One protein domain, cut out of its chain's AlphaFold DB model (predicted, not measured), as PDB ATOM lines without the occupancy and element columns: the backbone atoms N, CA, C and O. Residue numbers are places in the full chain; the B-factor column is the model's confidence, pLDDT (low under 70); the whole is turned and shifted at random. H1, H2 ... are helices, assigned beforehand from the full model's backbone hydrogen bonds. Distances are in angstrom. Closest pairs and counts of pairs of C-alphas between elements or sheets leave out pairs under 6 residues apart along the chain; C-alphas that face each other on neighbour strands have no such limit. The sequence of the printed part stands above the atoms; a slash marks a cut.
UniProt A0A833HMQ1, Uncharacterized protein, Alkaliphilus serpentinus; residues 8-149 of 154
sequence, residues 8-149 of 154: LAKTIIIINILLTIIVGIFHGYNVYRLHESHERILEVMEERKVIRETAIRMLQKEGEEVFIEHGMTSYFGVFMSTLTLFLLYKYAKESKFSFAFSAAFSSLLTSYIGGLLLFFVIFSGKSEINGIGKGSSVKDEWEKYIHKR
ATOM      1  N   LEU A   8     115.963 117.348 131.831       82.56
ATOM      2  CA  LEU A   8     116.745 117.469 130.601       82.56
ATOM      3  C   LEU A   8     117.655 118.708 130.608       82.56
ATOM      4  O   LEU A   8     118.841 118.594 130.312       82.56
ATOM      5  N   ALA A   9     117.124 119.877 130.988       81.31
ATOM      6  CA  ALA A   9     117.906 121.112 131.053       81.31
ATOM      7  C   ALA A   9     119.055 121.008 132.068       81.31
ATOM      8  O   ALA A   9     120.179 121.406 131.768       81.31
ATOM      9  N   LYS A  10     118.801 120.417 133.243       85.94
ATOM     10  CA  LYS A  10     119.840 120.158 134.252       85.94
ATOM     11  C   LYS A  10     120.924 119.228 133.718       85.94
ATOM     12  O   LYS A  10     122.101 119.539 133.863       85.94
ATOM     13  N   THR A  11     120.537 118.128 133.073       89.69
ATOM     14  CA  THR A  11     121.481 117.186 132.460       89.69
ATOM     15  C   THR A  11     122.363 117.881 131.426       89.69
ATOM     16  O   THR A  11     123.579 117.736 131.468       89.69
ATOM     17  N   ILE A  12     121.779 118.696 130.545       89.75
ATOM     18  CA  ILE A  12     122.530 119.409 129.503       89.75
ATOM     19  C   ILE A  12     123.469 120.468 130.088       89.75
ATOM     20  O   ILE A  12     124.591 120.606 129.603       89.75
ATOM     21  N   ILE A  13     123.056 121.180 131.141       89.81
ATOM     22  CA  ILE A  13     123.931 122.119 131.860       89.81
ATOM     23  C   ILE A  13     125.112 121.377 132.493       89.81
ATOM     24  O   ILE A  13     126.245 121.819 132.345       89.81
ATOM     25  N   ILE A  14     124.872 120.236 133.147       92.69
ATOM     26  CA  ILE A  14     125.940 119.422 133.751       92.69
ATOM     27  C   ILE A  14     126.920 118.935 132.679       92.69
ATOM     28  O   ILE A  14     128.124 119.107 132.838       92.69
ATOM     29  N   ILE A  15     126.419 118.392 131.564       92.94
ATOM     30  CA  ILE A  15     127.258 117.967 130.432       92.94
ATOM     31  C   ILE A  15     128.091 119.143 129.908       92.94
ATOM     32  O   ILE A  15     129.288 118.992 129.680       92.94
ATOM     33  N   ASN A  16     127.488 120.325 129.766       94.06
ATOM     34  CA  ASN A  16     128.190 121.530 129.330       94.06
ATOM     35  C   ASN A  16     129.306 121.945 130.289       94.06
ATOM     36  O   ASN A  16     130.384 122.313 129.831       94.06
ATOM     37  N   ILE A  17     129.072 121.868 131.601       95.19
ATOM     38  CA  ILE A  17     130.101 122.144 132.610       95.19
ATOM     39  C   ILE A  17     131.267 121.167 132.445       95.19
ATOM     40  O   ILE A  17     132.412 121.605 132.373       95.19
ATOM     41  N   LEU A  18     130.988 119.865 132.324       96.00
ATOM     42  CA  LEU A  18     132.026 118.842 132.160       96.00
ATOM     43  C   LEU A  18     132.848 119.060 130.883       96.00
ATOM     44  O   LEU A  18     134.074 119.093 130.947       96.00
ATOM     45  N   LEU A  19     132.184 119.276 129.742       95.12
ATOM     46  CA  LEU A  19     132.854 119.575 128.473       95.12
ATOM     47  C   LEU A  19     133.709 120.843 128.572       95.12
ATOM     48  O   LEU A  19     134.851 120.850 128.124       95.12
ATOM     49  N   THR A  20     133.183 121.895 129.200       96.06
ATOM     50  CA  THR A  20     133.899 123.165 129.379       96.06
ATOM     51  C   THR A  20     135.141 122.997 130.255       96.06
ATOM     52  O   THR A  20     136.180 123.567 129.942       96.06
ATOM     53  N   ILE A  21     135.068 122.197 131.325       96.31
ATOM     54  CA  ILE A  21     136.226 121.907 132.182       96.31
ATOM     55  C   ILE A  21     137.300 121.149 131.395       96.31
ATOM     56  O   ILE A  21     138.465 121.523 131.462       96.31
ATOM     57  N   ILE A  22     136.919 120.130 130.620       96.12
ATOM     58  CA  ILE A  22     137.865 119.350 129.804       96.12
ATOM     59  C   ILE A  22     138.579 120.252 128.790       96.12
ATOM     60  O   ILE A  22     139.806 120.240 128.708       96.12
ATOM     61  N   VAL A  23     137.822 121.075 128.058       94.88
ATOM     62  CA  VAL A  23     138.377 122.038 127.092       94.88
ATOM     63  C   VAL A  23     139.271 123.069 127.791       94.88
ATOM     64  O   VAL A  23     140.361 123.373 127.310       94.88
ATOM     65  N   GLY A  24     138.857 123.558 128.962       95.81
ATOM     66  CA  GLY A  24     139.642 124.481 129.778       95.81
ATOM     67  C   GLY A  24     140.981 123.891 130.225       95.81
ATOM     68  O   GLY A  24     142.001 124.567 130.114       95.81
ATOM     69  N   ILE A  25     141.001 122.629 130.671       96.44
ATOM     70  CA  ILE A  25     142.233 121.915 131.047       96.44
ATOM     71  C   ILE A  25     143.155 121.767 129.835       96.44
ATOM     72  O   ILE A  25     144.344 122.055 129.941       96.44
ATOM     73  N   PHE A  26     142.615 121.369 128.680       95.25
ATOM     74  CA  PHE A  26     143.396 121.222 127.451       95.25
ATOM     75  C   PHE A  26     144.066 122.540 127.033       95.25
ATOM     76  O   PHE A  26     145.270 122.585 126.788       95.25
ATOM     77  N   HIS A  27     143.316 123.645 127.017       94.44
ATOM     78  CA  HIS A  27     143.895 124.951 126.709       94.44
ATOM     79  C   HIS A  27     144.853 125.451 127.795       94.44
ATOM     80  O   HIS A  27     145.865 126.062 127.464       94.44
ATOM     81  N   GLY A  28     144.580 125.160 129.070       94.56
ATOM     82  CA  GLY A  28     145.485 125.467 130.178       94.56
ATOM     83  C   GLY A  28     146.831 124.754 130.041       94.56
ATOM     84  O   GLY A  28     147.874 125.381 130.212       94.56
ATOM     85  N   TYR A  29     146.818 123.480 129.642       94.56
ATOM     86  CA  TYR A  29     148.032 122.723 129.336       94.56
ATOM     87  C   TYR A  29     148.822 123.348 128.178       94.56
ATOM     88  O   TYR A  29     150.033 123.536 128.288       94.56
ATOM     89  N   ASN A  30     148.146 123.756 127.102       93.12
ATOM     90  CA  ASN A  30     148.810 124.417 125.976       93.12
ATOM     91  C   ASN A  30     149.407 125.779 126.363       93.12
ATOM     92  O   ASN A  30     150.493 126.121 125.902       93.12
ATOM     93  N   VAL A  31     148.730 126.549 127.223       93.69
ATOM     94  CA  VAL A  31     149.274 127.803 127.776       93.69
ATOM     95  C   VAL A  31     150.513 127.532 128.628       93.69
ATOM     96  O   VAL A  31     151.505 128.241 128.491       93.69
ATOM     97  N   TYR A  32     150.483 126.498 129.470       93.44
ATOM     98  CA  TYR A  32     151.642 126.095 130.265       93.44
ATOM     99  C   TYR A  32     152.839 125.720 129.376       93.44
ATOM    100  O   TYR A  32     153.930 126.247 129.566       93.44
ATOM    101  N   ARG A  33     152.622 124.898 128.342       92.56
ATOM    102  CA  ARG A  33     153.659 124.506 127.371       92.56
ATOM    103  C   ARG A  33     154.215 125.685 126.573       92.56
ATOM    104  O   ARG A  33     155.414 125.737 126.303       92.56
ATOM    105  N   LEU A  34     153.355 126.635 126.205       91.94
ATOM    106  CA  LEU A  34     153.767 127.880 125.558       91.94
ATOM    107  C   LEU A  34     154.670 128.707 126.479       91.94
ATOM    108  O   LEU A  34     155.671 129.248 126.022       91.94
ATOM    109  N   HIS A  35     154.314 128.800 127.761       91.56
ATOM    110  CA  HIS A  35     155.097 129.528 128.749       91.56
ATOM    111  C   HIS A  35     156.465 128.876 128.969       91.56
ATOM    112  O   HIS A  35     157.472 129.561 128.832       91.56
ATOM    113  N   GLU A  36     156.503 127.556 129.169       92.94
ATOM    114  CA  GLU A  36     157.748 126.783 129.284       92.94
ATOM    115  C   GLU A  36     158.650 126.990 128.055       92.94
ATOM    116  O   GLU A  36     159.831 127.305 128.180       92.94
ATOM    117  N   SER A  37     158.084 126.890 126.846       92.06
ATOM    118  CA  SER A  37     158.835 127.123 125.605       92.06
ATOM    119  C   SER A  37     159.355 128.558 125.515       92.06
ATOM    120  O   SER A  37     160.448 128.792 125.007       92.06
ATOM    121  N   HIS A  38     158.580 129.535 125.988       92.00
ATOM    122  CA  HIS A  38     158.986 130.935 125.993       92.00
ATOM    123  C   HIS A  38     160.158 131.186 126.944       92.00
ATOM    124  O   HIS A  38     161.106 131.853 126.544       92.00
ATOM    125  N   GLU A  39     160.116 130.626 128.153       93.56
ATOM    126  CA  GLU A  39     161.204 130.738 129.130       93.56
ATOM    127  C   GLU A  39     162.505 130.139 128.591       93.56
ATOM    128  O   GLU A  39     163.528 130.819 128.593       93.56
ATOM    129  N   ARG A  40     162.456 128.935 128.004       92.44
ATOM    130  CA  ARG A  40     163.640 128.312 127.385       92.44
ATOM    131  C   ARG A  40     164.216 129.138 126.238       92.44
ATOM    132  O   ARG A  40     165.429 129.268 126.096       92.44
ATOM    133  N   ILE A  41     163.353 129.724 125.402       93.75
ATOM    134  CA  ILE A  41     163.807 130.620 124.333       93.75
ATOM    135  C   ILE A  41     164.520 131.842 124.926       93.75
ATOM    136  O   ILE A  41     165.560 132.232 124.398       93.75
ATOM    137  N   LEU A  42     163.977 132.444 125.990       94.62
ATOM    138  CA  LEU A  42     164.593 133.596 126.653       94.62
ATOM    139  C   LEU A  42     165.953 133.236 127.261       94.62
ATOM    140  O   LEU A  42     166.909 133.976 127.049       94.62
ATOM    141  N   GLU A  43     166.060 132.084 127.920       94.88
ATOM    142  CA  GLU A  43     167.317 131.574 128.477       94.88
ATOM    143  C   GLU A  43     168.395 131.454 127.391       94.88
ATOM    144  O   GLU A  43     169.459 132.063 127.492       94.88
ATOM    145  N   VAL A  44     168.092 130.789 126.270       94.69
ATOM    146  CA  VAL A  44     169.045 130.659 125.153       94.69
ATOM    147  C   VAL A  44     169.386 132.014 124.526       94.69
ATOM    148  O   VAL A  44     170.538 132.244 124.139       94.69
ATOM    149  N   MET A  45     168.414 132.925 124.410       96.50
ATOM    150  CA  MET A  45     168.659 134.283 123.914       96.50
ATOM    151  C   MET A  45     169.661 135.032 124.799       96.50
ATOM    152  O   MET A  45     170.576 135.666 124.267       96.50
ATOM    153  N   GLU A  46     169.513 134.943 126.121       95.75
ATOM    154  CA  GLU A  46     170.392 135.595 127.094       95.75
ATOM    155  C   GLU A  46     171.783 134.950 127.132       95.75
ATOM    156  O   GLU A  46     172.791 135.650 126.994       95.75
ATOM    157  N   GLU A  47     171.856 133.621 127.232       95.38
ATOM    158  CA  GLU A  47     173.118 132.881 127.327       95.38
ATOM    159  C   GLU A  47     173.981 133.013 126.072       95.38
ATOM    160  O   GLU A  47     175.202 133.188 126.144       95.38
ATOM    161  N   ARG A  48     173.356 132.911 124.896       93.69
ATOM    162  CA  ARG A  48     174.062 132.937 123.608       93.69
ATOM    163  C   ARG A  48     174.126 134.337 123.002       93.69
ATOM    164  O   ARG A  48     174.791 134.509 121.982       93.69
ATOM    165  N   LYS A  49     173.471 135.332 123.619       94.88
ATOM    166  CA  LYS A  49     173.320 136.706 123.102       94.88
ATOM    167  C   LYS A  49     172.795 136.722 121.665       94.88
ATOM    168  O   LYS A  49     173.315 137.432 120.802       94.88
ATOM    169  N   VAL A  50     171.781 135.902 121.401       95.19
ATOM    170  CA  VAL A  50     171.176 135.752 120.073       95.19
ATOM    171  C   VAL A  50     169.748 136.277 120.048       95.19
ATOM    172  O   VAL A  50     169.067 136.360 121.064       95.19
ATOM    173  N   ILE A  51     169.275 136.610 118.849       94.69
ATOM    174  CA  ILE A  51     167.868 136.948 118.624       94.69
ATOM    175  C   ILE A  51     166.973 135.706 118.724       94.69
ATOM    176  O   ILE A  51     167.426 134.569 118.563       94.69
ATOM    177  N   ARG A  52     165.676 135.945 118.929       92.62
ATOM    178  CA  ARG A  52     164.655 134.916 119.152       92.62
ATOM    179  C   ARG A  52     164.626 133.837 118.070       92.62
ATOM    180  O   ARG A  52     164.576 132.654 118.392       92.62
ATOM    181  N   GLU A  53     164.680 134.216 116.795       93.19
ATOM    182  CA  GLU A  53     164.652 133.265 115.676       93.19
ATOM    183  C   GLU A  53     165.851 132.314 115.707       93.19
ATOM    184  O   GLU A  53     165.727 131.133 115.383       93.19
ATOM    185  N   THR A  54     167.015 132.825 116.108       93.38
ATOM    186  CA  THR A  54     168.238 132.032 116.227       93.38
ATOM    187  C   THR A  54     168.154 131.080 117.416       93.38
ATOM    188  O   THR A  54     168.479 129.907 117.250       93.38
ATOM    189  N   ALA A  55     167.652 131.541 118.566       91.88
ATOM    190  CA  ALA A  55     167.426 130.695 119.740       91.88
ATOM    191  C   ALA A  55     166.453 129.541 119.440       91.88
ATOM    192  O   ALA A  55     166.759 128.387 119.722       91.88
ATOM    193  N   ILE A  56     165.331 129.824 118.767       92.31
ATOM    194  CA  ILE A  56     164.365 128.794 118.347       92.31
ATOM    195  C   ILE A  56     165.033 127.749 117.446       92.31
ATOM    196  O   ILE A  56     164.860 126.553 117.658       92.31
ATOM    197  N   ARG A  57     165.820 128.181 116.451       92.75
ATOM    198  CA  ARG A  57     166.532 127.254 115.555       92.75
ATOM    199  C   ARG A  57     167.575 126.411 116.285       92.75
ATOM    200  O   ARG A  57     167.820 125.287 115.860       92.75
ATOM    201  N   MET A  58     168.223 126.953 117.315       91.81
ATOM    202  CA  MET A  58     169.182 126.211 118.142       91.81
ATOM    203  C   MET A  58     168.462 125.118 118.936       91.81
ATOM    204  O   MET A  58     168.794 123.950 118.763       91.81
ATOM    205  N   LEU A  59     167.401 125.478 119.660       91.62
ATOM    206  CA  LEU A  59     166.568 124.536 120.417       91.62
ATOM    207  C   LEU A  59     166.002 123.421 119.522       91.62
ATOM    208  O   LEU A  59     166.118 122.238 119.831       91.62
ATOM    209  N   GLN A  60     165.480 123.770 118.343       91.19
ATOM    210  CA  GLN A  60     164.972 122.781 117.386       91.19
ATOM    211  C   GLN A  60     166.061 121.832 116.859       91.19
ATOM    212  O   GLN A  60     165.784 120.657 116.619       91.19
ATOM    213  N   LYS A  61     167.299 122.311 116.670       91.75
ATOM    214  CA  LYS A  61     168.434 121.464 116.256       91.75
ATOM    215  C   LYS A  61     168.891 120.513 117.358       91.75
ATOM    216  O   LYS A  61     169.399 119.442 117.045       91.75
ATOM    217  N   GLU A  62     168.705 120.901 118.613       90.19
ATOM    218  CA  GLU A  62     168.978 120.076 119.794       90.19
ATOM    219  C   GLU A  62     167.858 119.054 120.063       90.19
ATOM    220  O   GLU A  62     167.977 118.220 120.956       90.19
ATOM    221  N   GLY A  63     166.799 119.061 119.243       86.69
ATOM    222  CA  GLY A  63     165.662 118.152 119.366       86.69
ATOM    223  C   GLY A  63     164.628 118.602 120.395       86.69
ATOM    224  O   GLY A  63     163.735 117.823 120.728       86.69
ATOM    225  N   GLU A  64     164.717 119.839 120.894       86.12
ATOM    226  CA  GLU A  64     163.722 120.382 121.810       86.12
ATOM    227  C   GLU A  64     162.405 120.692 121.092       86.12
ATOM    228  O   GLU A  64     162.361 121.274 120.002       86.12
ATOM    229  N   GLU A  65     161.300 120.338 121.743       81.06
ATOM    230  CA  GLU A  65     159.963 120.629 121.248       81.06
ATOM    231  C   GLU A  65     159.551 122.049 121.653       81.06
ATOM    232  O   GLU A  65     159.148 122.304 122.788       81.06
ATOM    233  N   VAL A  66     159.656 122.988 120.712       84.19
ATOM    234  CA  VAL A  66     159.330 124.400 120.945       84.19
ATOM    235  C   VAL A  66     157.885 124.685 120.531       84.19
ATOM    236  O   VAL A  66     157.550 124.689 119.345       84.19
ATOM    237  N   PHE A  67     157.016 124.968 121.502       82.62
ATOM    238  CA  PHE A  67     155.599 125.247 121.263       82.62
ATOM    239  C   PHE A  67     155.378 126.745 120.990       82.62
ATOM    240  O   PHE A  67     155.568 127.563 121.887       82.62
ATOM    241  N   ILE A  68     154.996 127.134 119.760       73.81
ATOM    242  CA  ILE A  68     154.893 128.564 119.364       73.81
ATOM    243  C   ILE A  68     153.561 128.924 118.683       73.81
ATOM    244  O   ILE A  68     153.042 130.022 118.876       73.81
ATOM    245  N   GLU A  69     152.974 128.023 117.894       67.38
ATOM    246  CA  GLU A  69     151.942 128.400 116.910       67.38
ATOM    247  C   GLU A  69     150.531 128.643 117.481       67.38
ATOM    248  O   GLU A  69     149.671 129.177 116.789       67.38
ATOM    249  N   HIS A  70     150.260 128.285 118.739       74.94
ATOM    250  CA  HIS A  70     148.881 128.184 119.247       74.94
ATOM    251  C   HIS A  70     148.590 129.077 120.461       74.94
ATOM    252  O   HIS A  70     147.604 128.859 121.173       74.94
ATOM    253  N   GLY A  71     149.425 130.091 120.714       78.19
ATOM    254  CA  GLY A  71     149.327 130.907 121.925       78.19
ATOM    255  C   GLY A  71     148.002 131.656 122.056       78.19
ATOM    256  O   GLY A  71     147.254 131.420 123.004       78.19
ATOM    257  N   MET A  72     147.657 132.493 121.070       85.69
ATOM    258  CA  MET A  72     146.414 133.282 121.090       85.69
ATOM    259  C   MET A  72     145.166 132.403 121.218       85.69
ATOM    260  O   MET A  72     144.293 132.687 122.037       85.69
ATOM    261  N   THR A  73     145.107 131.305 120.465       88.50
ATOM    262  CA  THR A  73     143.996 130.345 120.517       88.50
ATOM    263  C   THR A  73     143.876 129.692 121.892       88.50
ATOM    264  O   THR A  73     142.769 129.524 122.396       88.50
ATOM    265  N   SER A  74     144.999 129.361 122.535       91.31
ATOM    266  CA  SER A  74     144.996 128.726 123.856       91.31
ATOM    267  C   SER A  74     144.566 129.696 124.956       91.31
ATOM    268  O   SER A  74     143.696 129.355 125.756       91.31
ATOM    269  N   TYR A  75     145.067 130.937 124.955       91.50
ATOM    270  CA  TYR A  75     144.601 131.970 125.889       91.50
ATOM    271  C   TYR A  75     143.113 132.278 125.709       91.50
ATOM    272  O   TYR A  75     142.367 132.345 126.690       91.50
ATOM    273  N   PHE A  76     142.663 132.413 124.458       93.38
ATOM    274  CA  PHE A  76     141.250 132.605 124.149       93.38
ATOM    275  C   PHE A  76     140.403 131.423 124.635       93.38
ATOM    276  O   PHE A  76     139.356 131.630 125.244       93.38
ATOM    277  N   GLY A  77     140.879 130.189 124.456       93.00
ATOM    278  CA  GLY A  77     140.212 128.981 124.937       93.00
ATOM    279  C   GLY A  77     140.049 128.935 126.461       93.00
ATOM    280  O   GLY A  77     138.962 128.611 126.950       93.00
ATOM    281  N   VAL A  78     141.076 129.329 127.227       95.38
ATOM    282  CA  VAL A  78     140.996 129.442 128.699       95.38
ATOM    283  C   VAL A  78     139.996 130.526 129.114       95.38
ATOM    284  O   VAL A  78     139.131 130.290 129.965       95.38
ATOM    285  N   PHE A  79     140.078 131.703 128.488       96.38
ATOM    286  CA  PHE A  79     139.163 132.812 128.749       96.38
ATOM    287  C   PHE A  79     137.706 132.414 128.483       96.38
ATOM    288  O   PHE A  79     136.850 132.564 129.358       96.38
ATOM    289  N   MET A  80     137.433 131.838 127.310       96.00
ATOM    290  CA  MET A  80     136.092 131.408 126.925       96.00
ATOM    291  C   MET A  80     135.567 130.295 127.827       96.00
ATOM    292  O   MET A  80     134.401 130.331 128.205       96.00
ATOM    293  N   SER A  81     136.412 129.347 128.236       96.38
ATOM    294  CA  SER A  81     136.015 128.306 129.194       96.38
ATOM    295  C   SER A  81     135.578 128.909 130.532       96.38
ATOM    296  O   SER A  81     134.523 128.564 131.066       96.38
ATOM    297  N   THR A  82     136.336 129.883 131.041       96.81
ATOM    298  CA  THR A  82     136.024 130.576 132.301       96.81
ATOM    299  C   THR A  82     134.725 131.380 132.193       96.81
ATOM    300  O   THR A  82     133.851 131.283 133.061       96.81
ATOM    301  N   LEU A  83     134.560 132.130 131.100       97.00
ATOM    302  CA  LEU A  83     133.353 132.903 130.821       97.00
ATOM    303  C   LEU A  83     132.118 131.999 130.703       97.00
ATOM    304  O   LEU A  83     131.079 132.293 131.299       97.00
ATOM    305  N   THR A  84     132.238 130.873 129.996       96.38
ATOM    306  CA  THR A  84     131.163 129.886 129.842       96.38
ATOM    307  C   THR A  84     130.724 129.329 131.197       96.38
ATOM    308  O   THR A  84     129.526 129.313 131.484       96.38
ATOM    309  N   LEU A  85     131.660 128.949 132.076       96.69
ATOM    310  CA  LEU A  85     131.331 128.467 133.426       96.69
ATOM    311  C   LEU A  85     130.615 129.533 134.264       96.69
ATOM    312  O   LEU A  85     129.611 129.237 134.917       96.69
ATOM    313  N   PHE A  86     131.082 130.783 134.213       96.38
ATOM    314  CA  PHE A  86     130.437 131.897 134.909       96.38
ATOM    315  C   PHE A  86     128.998 132.127 134.420       96.38
ATOM    316  O   PHE A  86     128.076 132.275 135.229       96.38
ATOM    317  N   LEU A  87     128.783 132.120 133.103       95.00
ATOM    318  CA  LEU A  87     127.462 132.306 132.505       95.00
ATOM    319  C   LEU A  87     126.523 131.134 132.811       95.00
ATOM    320  O   LEU A  87     125.356 131.365 133.125       95.00
ATOM    321  N   LEU A  88     127.026 129.895 132.806       92.12
ATOM    322  CA  LEU A  88     126.266 128.713 133.221       92.12
ATOM    323  C   LEU A  88     125.849 128.792 134.691       92.12
ATOM    324  O   LEU A  88     124.697 128.498 135.012       92.12
ATOM    325  N   TYR A  89     126.737 129.251 135.577       92.25
ATOM    326  CA  TYR A  89     126.404 129.498 136.981       92.25
ATOM    327  C   TYR A  89     125.306 130.563 137.125       92.25
ATOM    328  O   TYR A  89     124.316 130.352 137.834       92.25
ATOM    329  N   LYS A  90     125.439 131.694 136.420       89.44
ATOM    330  CA  LYS A  90     124.424 132.757 136.411       89.44
ATOM    331  C   LYS A  90     123.084 132.264 135.880       89.44
ATOM    332  O   LYS A  90     122.052 132.552 136.486       89.44
ATOM    333  N   TYR A  91     123.089 131.473 134.810       86.56
ATOM    334  CA  TYR A  91     121.879 130.873 134.266       86.56
ATOM    335  C   TYR A  91     121.239 129.886 135.251       86.56
ATOM    336  O   TYR A  91     120.046 129.990 135.522       86.56
ATOM    337  N   ALA A  92     122.018 128.992 135.864       84.50
ATOM    338  CA  ALA A  92     121.510 128.043 136.852       84.50
ATOM    339  C   ALA A  92     120.890 128.738 138.078       84.50
ATOM    340  O   ALA A  92     119.901 128.254 138.626       84.50
ATOM    341  N   LYS A  93     121.446 129.884 138.497       84.19
ATOM    342  CA  LYS A  93     120.965 130.652 139.652       84.19
ATOM    343  C   LYS A  93     119.741 131.513 139.341       84.19
ATOM    344  O   LYS A  93     118.808 131.557 140.138       84.19
ATOM    345  N   GLU A  94     119.765 132.238 138.225       82.19
ATOM    346  CA  GLU A  94     118.768 133.274 137.924       82.19
ATOM    347  C   GLU A  94     117.715 132.824 136.906       82.19
ATOM    348  O   GLU A  94     116.634 133.401 136.875       82.19
ATOM    349  N   SER A  95     118.013 131.808 136.089       77.88
ATOM    350  CA  SER A  95     117.136 131.257 135.039       77.88
ATOM    351  C   SER A  95     116.549 132.300 134.074       77.88
ATOM    352  O   SER A  95     115.488 132.083 133.501       77.88
ATOM    353  N   LYS A  96     117.252 133.422 133.863       80.94
ATOM    354  CA  LYS A  96     116.869 134.463 132.895       80.94
ATOM    355  C   LYS A  96     117.262 134.068 131.479       80.94
ATOM    356  O   LYS A  96     118.336 133.490 131.276       80.94
ATOM    357  N   PHE A  97     116.456 134.478 130.499       82.06
ATOM    358  CA  PHE A  97     116.727 134.200 129.086       82.06
ATOM    359  C   PHE A  97     118.082 134.758 128.632       82.06
ATOM    360  O   PHE A  97     118.827 134.067 127.941       82.06
ATOM    361  N   SER A  98     118.447 135.971 129.058       84.19
ATOM    362  CA  SER A  98     119.718 136.596 128.667       84.19
ATOM    363  C   SER A  98     120.934 135.780 129.108       84.19
ATOM    364  O   SER A  98     121.849 135.578 128.316       84.19
ATOM    365  N   PHE A  99     120.939 135.255 130.338       88.12
ATOM    366  CA  PHE A  99     122.023 134.391 130.811       88.12
ATOM    367  C   PHE A  99     122.032 133.040 130.103       88.12
ATOM    368  O   PHE A  99     123.109 132.553 129.775       88.12
ATOM    369  N   ALA A 100     120.859 132.463 129.825       86.94
ATOM    370  CA  ALA A 100     120.750 131.227 129.055       86.94
ATOM    371  C   ALA A 100     121.365 131.390 127.659       86.94
ATOM    372  O   ALA A 100     122.212 130.600 127.249       86.94
ATOM    373  N   PHE A 101     120.970 132.452 126.955       89.88
ATOM    374  CA  PHE A 101     121.427 132.756 125.605       89.88
ATOM    375  C   PHE A 101     122.931 133.033 125.570       89.88
ATOM    376  O   PHE A 101     123.646 132.443 124.762       89.88
ATOM    377  N   SER A 102     123.435 133.868 126.485       93.81
ATOM    378  CA  SER A 102     124.871 134.139 126.590       93.81
ATOM    379  C   SER A 102     125.666 132.879 126.931       93.81
ATOM    380  O   SER A 102     126.725 132.663 126.348       93.81
ATOM    381  N   ALA A 103     125.164 132.017 127.824       93.25
ATOM    382  CA  ALA A 103     125.810 130.743 128.144       93.25
ATOM    383  C   ALA A 103     125.842 129.795 126.935       93.25
ATOM    384  O   ALA A 103     126.868 129.170 126.681       93.25
ATOM    385  N   ALA A 104     124.753 129.717 126.163       92.94
ATOM    386  CA  ALA A 104     124.690 128.914 124.942       92.94
ATOM    387  C   ALA A 104     125.675 129.415 123.878       92.94
ATOM    388  O   ALA A 104     126.422 128.622 123.309       92.94
ATOM    389  N   PHE A 105     125.728 130.731 123.661       95.38
ATOM    390  CA  PHE A 105     126.654 131.349 122.717       95.38
ATOM    391  C   PHE A 105     128.117 131.159 123.135       95.38
ATOM    392  O   PHE A 105     128.941 130.718 122.338       95.38
ATOM    393  N   SER A 106     128.434 131.420 124.405       95.69
ATOM    394  CA  SER A 106     129.778 131.212 124.950       95.69
ATOM    395  C   SER A 106     130.199 129.743 124.845       95.69
ATOM    396  O   SER A 106     131.300 129.447 124.391       95.69
ATOM    397  N   SER A 107     129.297 128.805 125.154       94.88
ATOM    398  CA  SER A 107     129.571 127.370 125.026       94.88
ATOM    399  C   SER A 107     129.738 126.912 123.572       94.88
ATOM    400  O   SER A 107     130.488 125.971 123.307       94.88
ATOM    401  N   LEU A 108     129.100 127.588 122.609       95.94
ATOM    402  CA  LEU A 108     129.318 127.331 121.183       95.94
ATOM    403  C   LEU A 108     130.754 127.682 120.772       95.94
ATOM    404  O   LEU A 108     131.382 126.921 120.042       95.94
ATOM    405  N   LEU A 109     131.287 128.789 121.295       93.75
ATOM    406  CA  LEU A 109     132.677 129.197 121.086       93.75
ATOM    407  C   LEU A 109     133.682 128.318 121.850       93.75
ATOM    408  O   LEU A 109     134.814 128.178 121.404       93.75
ATOM    409  N   THR A 110     133.288 127.726 122.983       93.62
ATOM    410  CA  THR A 110     134.161 126.832 123.761       93.62
ATOM    411  C   THR A 110     134.190 125.399 123.221       93.62
ATOM    412  O   THR A 110     135.260 124.855 122.991       93.62
ATOM    413  N   SER A 111     133.032 124.750 123.067       92.06
ATOM    414  CA  SER A 111     132.937 123.306 122.785       92.06
ATOM    415  C   SER A 111     132.067 122.955 121.579       92.06
ATOM    416  O   SER A 111     131.966 121.779 121.236       92.06
ATOM    417  N   TYR A 112     131.431 123.953 120.951       91.94
ATOM    418  CA  TYR A 112     130.449 123.837 119.866       91.94
ATOM    419  C   TYR A 112     129.208 122.991 120.210       91.94
ATOM    420  O   TYR A 112     128.099 123.522 120.306       91.94
ATOM    421  N   ILE A 113     129.391 121.693 120.472       92.12
ATOM    422  CA  ILE A 113     128.361 120.718 120.855       92.12
ATOM    423  C   ILE A 113     127.616 121.177 122.109       92.12
ATOM    424  O   ILE A 113     126.385 121.135 122.144       92.12
ATOM    425  N   GLY A 114     128.338 121.658 123.127       88.88
ATOM    426  CA  GLY A 114     127.721 122.167 124.348       88.88
ATOM    427  C   GLY A 114     126.755 123.324 124.070       88.88
ATOM    428  O   GLY A 114     125.613 123.312 124.545       88.88
ATOM    429  N   GLY A 115     127.176 124.267 123.221       91.75
ATOM    430  CA  GLY A 115     126.359 125.395 122.778       91.75
ATOM    431  C   GLY A 115     125.107 124.964 122.020       91.75
ATOM    432  O   GLY A 115     124.016 125.434 122.340       91.75
ATOM    433  N   LEU A 116     125.226 124.018 121.081       94.00
ATOM    434  CA  LEU A 116     124.073 123.476 120.349       94.00
ATOM    435  C   LEU A 116     123.048 122.824 121.282       94.00
ATOM    436  O   LEU A 116     121.848 123.064 121.143       94.00
ATOM    437  N   LEU A 117     123.505 122.045 122.266       91.62
ATOM    438  CA  LEU A 117     122.617 121.427 123.252       91.62
ATOM    439  C   LEU A 117     121.902 122.476 124.113       91.62
ATOM    440  O   LEU A 117     120.713 122.331 124.397       91.62
ATOM    441  N   LEU A 118     122.593 123.549 124.511       89.94
ATOM    442  CA  LEU A 118     121.970 124.644 125.257       89.94
ATOM    443  C   LEU A 118     120.952 125.405 124.410       89.94
ATOM    444  O   LEU A 118     119.856 125.675 124.896       89.94
ATOM    445  N   PHE A 119     121.257 125.693 123.143       91.19
ATOM    446  CA  PHE A 119     120.286 126.293 122.229       91.19
ATOM    447  C   PHE A 119     119.065 125.398 122.034       91.19
ATOM    448  O   PHE A 119     117.938 125.886 122.106       91.19
ATOM    449  N   PHE A 120     119.261 124.089 121.881       88.69
ATOM    450  CA  PHE A 120     118.155 123.140 121.831       88.69
ATOM    451  C   PHE A 120     117.289 123.210 123.097       88.69
ATOM    452  O   PHE A 120     116.067 123.260 123.002       88.69
ATOM    453  N   VAL A 121     117.881 123.284 124.292       84.44
ATOM    454  CA  VAL A 121     117.113 123.445 125.543       84.44
ATOM    455  C   VAL A 121     116.329 124.753 125.563       84.44
ATOM    456  O   VAL A 121     115.152 124.737 125.918       84.44
ATOM    457  N   ILE A 122     116.958 125.860 125.167       82.56
ATOM    458  CA  ILE A 122     116.340 127.192 125.157       82.56
ATOM    459  C   ILE A 122     115.152 127.235 124.186       82.56
ATOM    460  O   ILE A 122     114.099 127.765 124.534       82.56
ATOM    461  N   PHE A 123     115.292 126.647 122.994       82.00
ATOM    462  CA  PHE A 123     114.287 126.735 121.930       82.00
ATOM    463  C   PHE A 123     113.297 125.564 121.875       82.00
ATOM    464  O   PHE A 123     112.248 125.693 121.252       82.00
ATOM    465  N   SER A 124     113.561 124.440 122.546       74.81
ATOM    466  CA  SER A 124     112.650 123.279 122.550       74.81
ATOM    467  C   SER A 124     111.361 123.497 123.345       74.81
ATOM    468  O   SER A 124     110.492 122.627 123.340       74.81
ATOM    469  N   GLY A 125     111.235 124.602 124.088       59.09
ATOM    470  CA  GLY A 125     110.077 124.862 124.950       59.09
ATOM    471  C   GLY A 125     109.936 123.880 126.124       59.09
ATOM    472  O   GLY A 125     109.002 124.011 126.908       59.09
ATOM    473  N   LYS A 126     110.873 122.931 126.289       54.38
ATOM    474  CA  LYS A 126     110.899 121.909 127.354       54.38
ATOM    475  C   LYS A 126     111.509 122.407 128.671       54.38
ATOM    476  O   LYS A 126     111.884 121.610 129.538       54.38
ATOM    477  N   SER A 127     111.610 123.721 128.862       52.91
ATOM    478  CA  SER A 127     111.820 124.321 130.181       52.91
ATOM    479  C   SER A 127     110.482 124.359 130.935       52.91
ATOM    480  O   SER A 127     109.944 125.428 131.213       52.91
ATOM    481  N   GLU A 128     109.892 123.193 131.201       42.94
ATOM    482  CA  GLU A 128     108.641 123.098 131.960       42.94
ATOM    483  C   GLU A 128     108.883 123.519 133.415       42.94
ATOM    484  O   GLU A 128     109.532 122.809 134.188       42.94
ATOM    485  N   ILE A 129     108.354 124.685 133.790       47.06
ATOM    486  CA  ILE A 129     108.269 125.135 135.179       47.06
ATOM    487  C   ILE A 129     106.938 124.621 135.732       47.06
ATOM    488  O   ILE A 129     105.919 125.304 135.690       47.06
ATOM    489  N   ASN A 130     106.937 123.399 136.264       38.72
ATOM    490  CA  ASN A 130     105.834 122.930 137.102       38.72
ATOM    491  C   ASN A 130     105.970 123.566 138.491       38.72
ATOM    492  O   ASN A 130     106.736 123.097 139.338       38.72
ATOM    493  N   GLY A 131     105.255 124.670 138.710       35.09
ATOM    494  CA  GLY A 131     105.195 125.339 140.007       35.09
ATOM    495  C   GLY A 131     104.601 126.739 139.924       35.09
ATOM    496  O   GLY A 131     105.320 127.695 139.674       35.09
ATOM    497  N   ILE A 132     103.287 126.801 140.137       38.72
ATOM    498  CA  ILE A 132     102.424 127.955 140.429       38.72
ATOM    499  C   ILE A 132     103.181 129.240 140.819       38.72
ATOM    500  O   ILE A 132     103.865 129.297 141.838       38.72
ATOM    501  N   GLY A 133     102.956 130.292 140.029       36.31
ATOM    502  CA  GLY A 133     103.371 131.669 140.294       36.31
ATOM    503  C   GLY A 133     103.840 132.345 139.010       36.31
ATOM    504  O   GLY A 133     104.780 131.870 138.387       36.31
ATOM    505  N   LYS A 134     103.181 133.441 138.609       38.66
ATOM    506  CA  LYS A 134     103.516 134.307 137.459       38.66
ATOM    507  C   LYS A 134     104.913 134.949 137.607       38.66
ATOM    508  O   LYS A 134     105.032 136.155 137.791       38.66
ATOM    509  N   GLY A 135     105.969 134.147 137.557       43.00
ATOM    510  CA  GLY A 135     107.354 134.564 137.370       43.00
ATOM    511  C   GLY A 135     107.756 134.206 135.949       43.00
ATOM    512  O   GLY A 135     107.555 133.063 135.548       43.00
ATOM    513  N   SER A 136     108.241 135.189 135.190       50.84
ATOM    514  CA  SER A 136     108.520 135.080 133.758       50.84
ATOM    515  C   SER A 136     109.331 133.829 133.439       50.84
ATOM    516  O   SER A 136     110.507 133.727 133.781       50.84
ATOM    517  N   SER A 137     108.695 132.853 132.793       58.69
ATOM    518  CA  SER A 137     109.440 131.726 132.254       58.69
ATOM    519  C   SER A 137     110.391 132.238 131.167       58.69
ATOM    520  O   SER A 137     110.132 133.263 130.534       58.69
ATOM    521  N   VAL A 138     111.490 131.522 130.912       61.59
ATOM    522  CA  VAL A 138     112.401 131.817 129.787       61.59
ATOM    523  C   VAL A 138     111.617 131.961 128.473       61.59
ATOM    524  O   VAL A 138     111.930 132.827 127.655       61.59
ATOM    525  N   LYS A 139     110.552 131.162 128.315       64.19
ATOM    526  CA  LYS A 139     109.602 131.244 127.205       64.19
ATOM    527  C   LYS A 139     108.849 132.582 127.185       64.19
ATOM    528  O   LYS A 139     108.867 133.253 126.160       64.19
ATOM    529  N   ASP A 140     108.281 133.017 128.311       66.69
ATOM    530  CA  ASP A 140     107.561 134.299 128.407       66.69
ATOM    531  C   ASP A 140     108.482 135.514 128.186       66.69
ATOM    532  O   ASP A 140     108.065 136.517 127.606       66.69
ATOM    533  N   GLU A 141     109.733 135.470 128.663       68.50
ATOM    534  CA  GLU A 141     110.715 136.546 128.435       68.50
ATOM    535  C   GLU A 141     111.100 136.660 126.961       68.50
ATOM    536  O   GLU A 141     111.193 137.767 126.427       68.50
ATOM    537  N   TRP A 142     111.292 135.521 126.294       66.44
ATOM    538  CA  TRP A 142     111.595 135.469 124.870       66.44
ATOM    539  C   TRP A 142     110.414 135.918 124.008       66.44
ATOM    540  O   TRP A 142     110.590 136.750 123.117       66.44
ATOM    541  N   GLU A 143     109.201 135.443 124.300       66.75
ATOM    542  CA  GLU A 143     107.990 135.894 123.611       66.75
ATOM    543  C   GLU A 143     107.820 137.413 123.764       66.75
ATOM    544  O   GLU A 143     107.614 138.116 122.773       66.75
ATOM    545  N   LYS A 144     108.040 137.966 124.966       71.19
ATOM    546  CA  LYS A 144     108.093 139.425 125.166       71.19
ATOM    547  C   LYS A 144     109.194 140.090 124.336       71.19
ATOM    548  O   LYS A 144     108.956 141.155 123.773       71.19
ATOM    549  N   TYR A 145     110.382 139.497 124.239       66.69
ATOM    550  CA  TYR A 145     111.496 140.036 123.451       66.69
ATOM    551  C   TYR A 145     111.215 140.051 121.934       66.69
ATOM    552  O   TYR A 145     111.604 141.004 121.250       66.69
ATOM    553  N   ILE A 146     110.506 139.051 121.397       66.38
ATOM    554  CA  ILE A 146     110.035 139.055 120.002       66.38
ATOM    555  C   ILE A 146     108.914 140.084 119.824       66.38
ATOM    556  O   ILE A 146     109.005 140.963 118.966       66.38
ATOM    557  N   HIS A 147     107.861 140.011 120.641       61.94
ATOM    558  CA  HIS A 147     106.652 140.814 120.441       61.94
ATOM    559  C   HIS A 147     106.874 142.310 120.681       61.94
ATOM    560  O   HIS A 147     106.259 143.130 119.999       61.94
ATOM    561  N   LYS A 148     107.818 142.701 121.547       58.38
ATOM    562  CA  LYS A 148     108.193 144.113 121.734       58.38
ATOM    563  C   LYS A 148     108.822 144.741 120.477       58.38
ATOM    564  O   LYS A 148     108.868 145.964 120.380       58.38
ATOM    565  N   ARG A 149     109.266 143.939 119.497       53.59
ATOM    566  CA  ARG A 149     109.771 144.421 118.195       53.59
ATOM    567  C   ARG A 149     108.693 144.531 117.109       53.59
ATOM    568  O   ARG A 149     108.899 145.272 116.155       53.59
TER     569      ARG A 149
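Overview. This is residues 8 to 149 of the 154 residues of an uncharacterized protein of Alkaliphilus serpentinus (UniProt A0A833HMQ1). What is the overall shape? It is a rod built along one long helix, H1: H3, H4 and H5 pack on its N-terminal part in an up-and-down bundle, each running against the one before, while H2 crosses its far end, H6 stands across the rod's opposite end, and residues 130 to 135 stick out there. What is it made of? The printed part has 142 residues, with six named helices, H1 to H6 in order, and no named strand; the class is all helix. How spread out is it? It is only just extended, close to loose, with a radius of gyration of the C-alphas of 22.1 A and spans of 73 by 31 by 20 A.

Along the chain. Where is the longest helix? H1, residues 8 to 48, runs 59.8 A from C-alpha 8 at (116.745, 117.469, 130.601) to C-alpha 48 at (174.062, 132.937, 123.608). Where are the others? H2 is residues 52 to 61, H3 71 to 94 over 34.6 A, H4 97 to 111 over 20.5 A, H5 113 to 123, and H6 138 to 149, ending at (109.771, 144.421, 118.195).

Arrangement. What touches H1? H3 does, opposite ways at a shallow tilt of 28 degrees, closest C-alphas His 27 and Ser 74, 4.9 A. H1 touches H5 with residues 8 to 19 alone, closest C-alphas Asn 16 and Gly 114, 5.0 A, and H2 with residues 41 to 45 alone, about perpendicular at 83 degrees, closest C-alphas Met 45 and Ala 55, 5.6 A. What does H4 touch? It forms hairpins with H3, closest C-alphas Leu 87 and Ala 103, 4.9 A, and H5, closest C-alphas Leu 108 and Gly 115, 3.9 A. It touches H6 with residue 97 alone, C-alphas Phe 97 and Val 138 being closest at 5.0 A. How are the backbones? Every O i to N i+4 pair is within hydrogen-bond range in H1, H2, H3, H4 and H5, and 7 of 8 in H6.

Size, cuts and confidence. How large is it? The two C-alphas farthest apart, those of Arg 48 and Ile 132, are 73.8 A apart, and the printed part has no cut. Where is confidence low? The pLDDT is under 70 at residue 69, residues 125 to 143, which include the long link from H5 to H6, residues 124 to 137, but for Ser 124, and residues 145 to 149.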